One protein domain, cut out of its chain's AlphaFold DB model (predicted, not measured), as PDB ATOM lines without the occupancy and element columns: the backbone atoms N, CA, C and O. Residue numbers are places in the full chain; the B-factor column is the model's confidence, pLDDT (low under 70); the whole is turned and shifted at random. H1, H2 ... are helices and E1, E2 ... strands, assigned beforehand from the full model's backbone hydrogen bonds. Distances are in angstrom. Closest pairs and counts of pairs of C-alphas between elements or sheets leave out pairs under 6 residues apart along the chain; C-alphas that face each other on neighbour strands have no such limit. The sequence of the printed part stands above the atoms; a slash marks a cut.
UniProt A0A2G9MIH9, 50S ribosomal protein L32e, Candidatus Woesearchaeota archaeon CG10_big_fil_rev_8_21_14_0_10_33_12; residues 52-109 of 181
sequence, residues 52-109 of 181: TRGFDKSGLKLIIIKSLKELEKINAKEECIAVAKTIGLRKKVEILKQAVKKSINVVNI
ATOM      1  N   THR A  52     -36.890  37.241  15.420       87.00
ATOM      2  CA  THR A  52     -37.877  37.047  16.510       87.00
ATOM      3  C   THR A  52     -38.162  35.578  16.816       87.00
ATOM      4  O   THR A  52     -38.971  35.233  17.683       87.00
ATOM      5  N   ARG A  53     -37.547  34.662  16.063       88.38
ATOM      6  CA  ARG A  53     -37.788  33.229  16.197       88.38
ATOM      7  C   ARG A  53     -37.244  32.735  17.536       88.38
ATOM      8  O   ARG A  53     -36.046  32.761  17.769       88.38
ATOM      9  N   GLY A  54     -38.132  32.199  18.373       85.94
ATOM     10  CA  GLY A  54     -37.761  31.629  19.675       85.94
ATOM     11  C   GLY A  54     -37.841  32.610  20.845       85.94
ATOM     12  O   GLY A  54     -37.504  32.228  21.963       85.94
ATOM     13  N   PHE A  55     -38.318  33.834  20.614       91.00
ATOM     14  CA  PHE A  55     -38.628  34.769  21.691       91.00
ATOM     15  C   PHE A  55     -39.976  34.463  22.345       91.00
ATOM     16  O   PHE A  55     -40.897  33.919  21.718       91.00
ATOM     17  N   ASP A  56     -40.066  34.806  23.624       87.69
ATOM     18  CA  ASP A  56     -41.304  34.792  24.385       87.69
ATOM     19  C   ASP A  56     -42.231  35.945  23.952       87.69
ATOM     20  O   ASP A  56     -41.835  36.868  23.239       87.69
ATOM     21  N   LYS A  57     -43.491  35.907  24.396       84.88
ATOM     22  CA  LYS A  57     -44.460  37.000  24.217       84.88
ATOM     23  C   LYS A  57     -43.933  38.341  24.730       84.88
ATOM     24  O   LYS A  57     -44.296  39.369  24.173       84.88
ATOM     25  N   SER A  58     -43.076  38.305  25.748       85.06
ATOM     26  CA  SER A  58     -42.427  39.479  26.336       85.06
ATOM     27  C   SER A  58     -41.292  40.052  25.471       85.06
ATOM     28  O   SER A  58     -40.694  41.050  25.846       85.06
ATOM     29  N   GLY A  59     -40.954  39.416  24.341       87.56
ATOM     30  CA  GLY A  59     -39.862  39.836  23.453       87.56
ATOM     31  C   GLY A  59     -38.470  39.365  23.878       87.56
ATOM     32  O   GLY A  59     -37.507  39.607  23.161       87.56
ATOM     33  N   LEU A  60     -38.367  38.654  25.003       91.19
ATOM     34  CA  LEU A  60     -37.112  38.128  25.541       91.19
ATOM     35  C   LEU A  60     -36.786  36.747  24.965       91.19
ATOM     36  O   LEU A  60     -37.679  35.940  24.676       91.19
ATOM     37  N   LYS A  61     -35.498  36.428  24.854       91.69
ATOM     38  CA  LYS A  61     -35.036  35.102  24.434       91.69
ATOM     39  C   LYS A  61     -35.261  34.077  25.538       91.69
ATOM     40  O   LYS A  61     -34.811  34.267  26.662       91.69
ATOM     41  N   LEU A  62     -35.955  32.983  25.226       91.75
ATOM     42  CA  LEU A  62     -36.253  31.944  26.210       91.75
ATOM     43  C   LEU A  62     -35.069  30.987  26.388       91.75
ATOM     44  O   LEU A  62     -34.682  30.293  25.446       91.75
ATOM     45  N   ILE A  63     -34.560  30.884  27.614       93.12
ATOM     46  CA  ILE A  63     -33.493  29.954  27.994       93.12
ATOM     47  C   ILE A  63     -34.014  28.960  29.025       93.12
ATOM     48  O   ILE A  63     -34.585  29.328  30.050       93.12
ATOM     49  N   ILE A  64     -33.804  27.671  28.759       93.62
ATOM     50  CA  ILE A  64     -34.157  26.604  29.696       93.62
ATOM     51  C   ILE A  64     -32.946  26.304  30.572       93.62
ATOM     52  O   ILE A  64     -31.922  25.863  30.058       93.62
ATOM     53  N   ILE A  65     -33.096  26.474  31.884       94.44
ATOM     54  CA  ILE A  65     -32.012  26.278  32.853       94.44
ATOM     55  C   ILE A  65     -32.165  24.977  33.619       94.44
ATOM     56  O   ILE A  65     -33.279  24.591  33.989       94.44
ATOM     57  N   LYS A  66     -31.024  24.346  33.912       93.56
ATOM     58  CA  LYS A  66     -30.892  23.147  34.750       93.56
ATOM     59  C   LYS A  66     -30.065  23.367  36.022       93.56
ATOM     60  O   LYS A  66     -30.184  22.566  36.953       93.56
ATOM     61  N   SER A  67     -29.245  24.416  36.090       92.00
ATOM     62  CA  SER A  67     -28.312  24.657  37.198       92.00
ATOM     63  C   SER A  67     -28.145  26.142  37.547       92.00
ATOM     64  O   SER A  67     -28.484  27.018  36.761       92.00
ATOM     65  N   LEU A  68     -27.596  26.437  38.730       91.25
ATOM     66  CA  LEU A  68     -27.307  27.817  39.157       91.25
ATOM     67  C   LEU A  68     -26.174  28.450  38.341       91.25
ATOM     68  O   LEU A  68     -26.215  29.638  38.057       91.25
ATOM     69  N   LYS A  69     -25.204  27.645  37.889       91.75
ATOM     70  CA  LYS A  69     -24.090  28.115  37.049       91.75
ATOM     71  C   LYS A  69     -24.578  28.700  35.721       91.75
ATOM     72  O   LYS A  69     -23.998  29.641  35.196       91.75
ATOM     73  N   GLU A  70     -25.660  28.155  35.170       90.00
ATOM     74  CA  GLU A  70     -26.282  28.689  33.955       90.00
ATOM     75  C   GLU A  70     -26.957  30.046  34.204       90.00
ATOM     76  O   GLU A  70     -26.985  30.876  33.306       90.00
ATOM     77  N   LEU A  71     -27.434  30.308  35.428       90.38
ATOM     78  CA  LEU A  71     -28.064  31.576  35.815       90.38
ATOM     79  C   LEU A  71     -27.067  32.744  35.886       90.38
ATOM     80  O   LEU A  71     -27.459  33.907  35.852       90.38
ATOM     81  N   GLU A  72     -25.775  32.465  36.037       88.81
ATOM     82  CA  GLU A  72     -24.720  33.485  36.069       88.81
ATOM     83  C   GLU A  72     -24.390  34.050  34.696       88.81
ATOM     84  O   GLU A  72     -23.995  35.205  34.602       88.81
ATOM     85  N   LYS A  73     -24.609  33.272  33.637       89.44
ATOM     86  CA  LYS A  73     -24.255  33.650  32.265       89.44
ATOM     87  C   LYS A  73     -25.347  34.442  31.545       89.44
ATOM     88  O   LYS A  73     -25.183  34.751  30.372       89.44
ATOM     89  N   ILE A  74     -26.466  34.708  32.216       91.25
ATOM     90  CA  ILE A  74     -27.694  35.195  31.586       91.25
ATOM     91  C   ILE A  74     -27.871  36.687  31.823       91.25
ATOM     92  O   ILE A  74     -27.725  37.174  32.946       91.25
ATOM     93  N   ASN A  75     -28.237  37.396  30.756       90.50
ATOM     94  CA  ASN A  75     -28.509  38.826  30.797       90.50
ATOM     95  C   ASN A  75     -30.005  39.088  31.035       90.50
ATOM     96  O   ASN A  75     -30.843  38.785  30.187       90.50
ATOM     97  N   ALA A  76     -30.338  39.714  32.166       87.38
ATOM     98  CA  ALA A  76     -31.720  39.984  32.571       87.38
ATOM     99  C   ALA A  76     -32.506  40.881  31.592       87.38
ATOM    100  O   ALA A  76     -33.734  40.838  31.584       87.38
ATOM    101  N   LYS A  77     -31.819  41.697  30.777       88.19
ATOM    102  CA  LYS A  77     -32.467  42.629  29.837       88.19
ATOM    103  C   LYS A  77     -32.947  41.971  28.544       88.19
ATOM    104  O   LYS A  77     -33.929  42.421  27.971       88.19
ATOM    105  N   GLU A  78     -32.249  40.941  28.076       90.19
ATOM    106  CA  GLU A  78     -32.487  40.333  26.757       90.19
ATOM    107  C   GLU A  78     -33.098  38.933  26.860       90.19
ATOM    108  O   GLU A  78     -33.746  38.446  25.928       90.19
ATOM    109  N   GLU A  79     -32.908  38.276  28.001       93.00
ATOM    110  CA  GLU A  79     -33.186  36.860  28.164       93.00
ATOM    111  C   GLU A  79     -34.167  36.617  29.316       93.00
ATOM    112  O   GLU A  79     -34.169  37.284  30.350       93.00
ATOM    113  N   CYS A  80     -35.024  35.619  29.128       93.00
ATOM    114  CA  CYS A  80     -35.955  35.128  30.130       93.00
ATOM    115  C   CYS A  80     -35.722  33.641  30.364       93.00
ATOM    116  O   CYS A  80     -35.244  32.906  29.495       93.00
ATOM    117  N   ILE A  81     -36.074  33.181  31.558       94.00
ATOM    118  CA  ILE A  81     -35.673  31.862  32.026       94.00
ATOM    119  C   ILE A  81     -36.887  30.965  32.225       94.00
ATOM    120  O   ILE A  81     -37.904  31.339  32.806       94.00
ATOM    121  N   ALA A  82     -36.758  29.718  31.789       93.44
ATOM    122  CA  ALA A  82     -37.648  28.633  32.149       93.44
ATOM    123  C   ALA A  82     -36.873  27.588  32.950       93.44
ATOM    124  O   ALA A  82     -35.919  26.977  32.472       93.44
ATOM    125  N   VAL A  83     -37.312  27.341  34.181       94.31
ATOM    126  CA  VAL A  83     -36.710  26.294  35.008       94.31
ATOM    127  C   VAL A  83     -37.152  24.926  34.489       94.31
ATOM    128  O   VAL A  83     -38.355  24.655  34.387       94.31
ATOM    129  N   ALA A  84     -36.191  24.056  34.162       94.44
ATOM    130  CA  ALA A  84     -36.478  22.740  33.605       94.44
ATOM    131  C   ALA A  84     -37.358  21.890  34.541       94.44
ATOM    132  O   ALA A  84     -37.215  21.897  35.770       94.44
ATOM    133  N   LYS A  85     -38.264  21.098  33.948       92.25
ATOM    134  CA  LYS A  85     -39.196  20.238  34.700       92.25
ATOM    135  C   LYS A  85     -38.466  19.222  35.586       92.25
ATOM    136  O   LYS A  85     -38.939  18.958  36.687       92.25
ATOM    137  N   THR A  86     -37.323  18.716  35.122       93.56
ATOM    138  CA  THR A  86     -36.491  17.697  35.785       93.56
ATOM    139  C   THR A  86     -35.886  18.148  37.113       93.56
ATOM    140  O   THR A  86     -35.491  17.307  37.915       93.56
ATOM    141  N   ILE A  87     -35.811  19.455  37.380       94.38
ATOM    142  CA  ILE A  87     -35.227  19.966  38.621       94.38
ATOM    143  C   ILE A  87     -36.203  19.753  39.783       94.38
ATOM    144  O   ILE A  87     -37.378  20.130  39.713       94.38
ATOM    145  N   GLY A  88     -35.705  19.176  40.876       92.25
ATOM    146  CA  GLY A  88     -36.459  19.005  42.118       92.25
ATOM    147  C   GLY A  88     -36.751  20.325  42.843       92.25
ATOM    148  O   GLY A  88     -36.137  21.359  42.578       92.25
ATOM    149  N   LEU A  89     -37.675  20.283  43.807       91.19
ATOM    150  CA  LEU A  89     -38.146  21.470  44.534       91.19
ATOM    151  C   LEU A  89     -37.019  22.244  45.234       91.19
ATOM    152  O   LEU A  89     -36.969  23.463  45.116       91.19
ATOM    153  N   ARG A  90     -36.080  21.553  45.893       91.00
ATOM    154  CA  ARG A  90     -34.968  22.190  46.623       91.00
ATOM    155  C   ARG A  90     -34.128  23.108  45.726       91.00
ATOM    156  O   ARG A  90     -33.964  24.280  46.036       91.00
ATOM    157  N   LYS A  91     -33.661  22.588  44.585       92.25
ATOM    158  CA  LYS A  91     -32.877  23.361  43.607       92.25
ATOM    159  C   LYS A  91     -33.721  24.433  42.910       92.25
ATOM    160  O   LYS A  91     -33.219  25.513  42.636       92.25
ATOM    161  N   LYS A  92     -35.010  24.168  42.657       92.88
ATOM    162  CA  LYS A  92     -35.938  25.175  42.109       92.88
ATOM    163  C   LYS A  92     -36.032  26.403  43.011       92.88
ATOM    164  O   LYS A  92     -35.904  27.509  42.509       92.88
ATOM    165  N   VAL A  93     -36.214  26.219  44.319       93.06
ATOM    166  CA  VAL A  93     -36.276  27.333  45.283       93.06
ATOM    167  C   VAL A  93     -35.001  28.170  45.237       93.06
ATOM    168  O   VAL A  93     -35.074  29.393  45.210       93.06
ATOM    169  N   GLU A  94     -33.840  27.522  45.184       93.50
ATOM    170  CA  GLU A  94     -32.545  28.202  45.121       93.50
ATOM    171  C   GLU A  94     -32.378  29.026  43.836       93.50
ATOM    172  O   GLU A  94     -32.049  30.212  43.905       93.50
ATOM    173  N   ILE A  95     -32.707  28.436  42.679       94.00
ATOM    174  CA  ILE A  95     -32.687  29.123  41.379       94.00
ATOM    175  C   ILE A  95     -33.625  30.330  41.401       94.00
ATOM    176  O   ILE A  95     -33.251  31.407  40.951       94.00
ATOM    177  N   LEU A  96     -34.833  30.176  41.945       93.38
ATOM    178  CA  LEU A  96     -35.815  31.258  41.992       93.38
ATOM    179  C   LEU A  96     -35.385  32.391  42.920       93.38
ATOM    180  O   LEU A  96     -35.507  33.552  42.544       93.38
ATOM    181  N   LYS A  97     -34.823  32.076  44.092       93.50
ATOM    182  CA  LYS A  97     -34.273  33.092  45.002       93.50
ATOM    183  C   LYS A  97     -33.155  33.888  44.329       93.50
ATOM    184  O   LYS A  97     -33.124  35.107  44.452       93.50
ATOM    185  N   GLN A  98     -32.260  33.226  43.596       93.06
ATOM    186  CA  GLN A  98     -31.210  33.918  42.845       93.06
ATOM    187  C   GLN A  98     -31.754  34.702  41.643       93.06
ATOM    188  O   GLN A  98     -31.275  35.802  41.378       93.06
ATOM    189  N   ALA A  99     -32.765  34.183  40.943       92.50
ATOM    190  CA  ALA A  99     -33.388  34.866  39.812       92.50
ATOM    191  C   ALA A  99     -34.069  36.171  40.249       92.50
ATOM    192  O   ALA A  99     -33.885  37.193  39.597       92.50
ATOM    193  N   VAL A 100     -34.770  36.160  41.391       92.31
ATOM    194  CA  VAL A 100     -35.366  37.369  41.984       92.31
ATOM    195  C   VAL A 100     -34.283  38.381  42.359       92.31
ATOM    196  O   VAL A 100     -34.406  39.550  42.015       92.31
ATOM    197  N   LYS A 101     -33.181  37.939  42.986       91.94
ATOM    198  CA  LYS A 101     -32.046  38.823  43.316       91.94
ATOM    199  C   LYS A 101     -31.435  39.489  42.080       91.94
ATOM    200  O   LYS A 101     -31.047  40.647  42.144       91.94
ATOM    201  N   LYS A 102     -31.351  38.762  40.965       90.25
ATOM    202  CA  LYS A 102     -30.816  39.259  39.688       90.25
ATOM    203  C   LYS A 102     -31.862  39.965  38.814       90.25
ATOM    204  O   LYS A 102     -31.534  40.360  37.702       90.25
ATOM    205  N   SER A 103     -33.100  40.123  39.294       90.00
ATOM    206  CA  SER A 103     -34.222  40.723  38.552       90.00
ATOM    207  C   SER A 103     -34.480  40.071  37.187       90.00
ATOM    208  O   SER A 103     -34.750  40.734  36.191       90.00
ATOM    209  N   ILE A 104     -34.375  38.745  37.142       91.12
ATOM    210  CA  ILE A 104     -34.575  37.944  35.937       91.12
ATOM    211  C   ILE A 104     -36.029  37.463  35.858       91.12
ATOM    212  O   ILE A 104     -36.561  36.889  36.812       91.12
ATOM    213  N   ASN A 105     -36.633  37.572  34.671       90.25
ATOM    214  CA  ASN A 105     -37.985  37.077  34.410       90.25
ATOM    215  C   ASN A 105     -38.046  35.550  34.252       90.25
ATOM    216  O   ASN A 105     -37.323  34.959  33.445       90.25
ATOM    217  N   VAL A 106     -38.972  34.913  34.977       93.12
ATOM    218  CA  VAL A 106     -39.208  33.461  34.937       93.12
ATOM    219  C   VAL A 106     -40.559  33.152  34.289       93.12
ATOM    220  O   VAL A 106     -41.595  33.563  34.792       93.12
ATOM    221  N   VAL A 107     -40.570  32.377  33.200       91.12
ATOM    222  CA  VAL A 107     -41.773  32.177  32.357       91.12
ATOM    223  C   VAL A 107     -42.709  31.079  32.874       91.12
ATOM    224  O   VAL A 107     -43.927  31.163  32.746       91.12
ATOM    225  N   ASN A 108     -42.157  30.005  33.445       90.50
ATOM    226  CA  ASN A 108     -42.941  28.815  33.811       90.50
ATOM    227  C   ASN A 108     -43.718  28.965  35.137       90.50
ATOM    228  O   ASN A 108     -44.457  28.065  35.530       90.50
ATOM    229  N   ILE A 109     -43.520  30.063  35.868       87.50
ATOM    230  CA  ILE A 109     -44.143  30.310  37.172       87.50
ATOM    231  C   ILE A 109     -44.866  31.643  37.078       87.50
ATOM    232  O   ILE A 109     -44.241  32.642  36.753       87.50
TER     233      ILE A 109
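This is residues 52 to 109 of the 181 residues of the protein "50S ribosomal protein L32e" of Candidatus Woesearchaeota archaeon CG10_big_fil_rev_8_21_14_0_10_33_12 (UniProt A0A2G9MIH9). A short ribbon of two parallel strands, E1 and E2, takes the middle of the domain; two helices, H1 and H2, touch each other toward one end of its length, and residues 52 to 60 lie toward the other end. After H2, residues 102 to 109 fold back toward the strands. The printed part has 58 residues, in the order E1, H1, E2, H2, and is mixed, helices and strands, with under half of its residues in named elements. It is compact, with a radius of gyration of the C-alphas of 10.8 A, yet elongated, spanning 33 by 21 by 18 A.

Look first at E1, residues 61 to 65, and E2, residues 79 to 83, parallel neighbours with 32 degrees between their directions. You will find N 63 and O 80 within hydrogen-bond range at 2.8 A, and N 65 and O 82 at 2.9 A. With H1, residues 68 to 72, between them, they form a strand-helix-strand unit, two parallel strands joined through a helix, with a right-handed crossover. H2, residues 89 to 101, touches H1 with residues 94 to 99 alone; the closest C-alphas, of Leu 68 and Ile 95, are 6.0 A apart. E1 and H2 are apart. In H2 every O i to N i+4 pair is within hydrogen-bond range; in H1 0 of 1 is, but 2 of 2 O i to N i+3 pairs are.

Find C-alpha 61 at (-35.036, 35.102, 24.434), where E1 begins its 12.6 A; E2 covers 13.1 A and H1 7.0 A. From C-alpha 89 at (-38.146, 21.470, 44.534), H2 runs 18.4 A to C-alpha 101 at (-32.046, 38.823, 43.316).

The two C-alphas farthest apart, of Thr 52 and Arg 90, are 33.7 A apart. The printed part has no cut. The links E1 to H1 and E2 to H2 are tight, and H1 to E2 is short. No printed residue is under 70 in pLDDT.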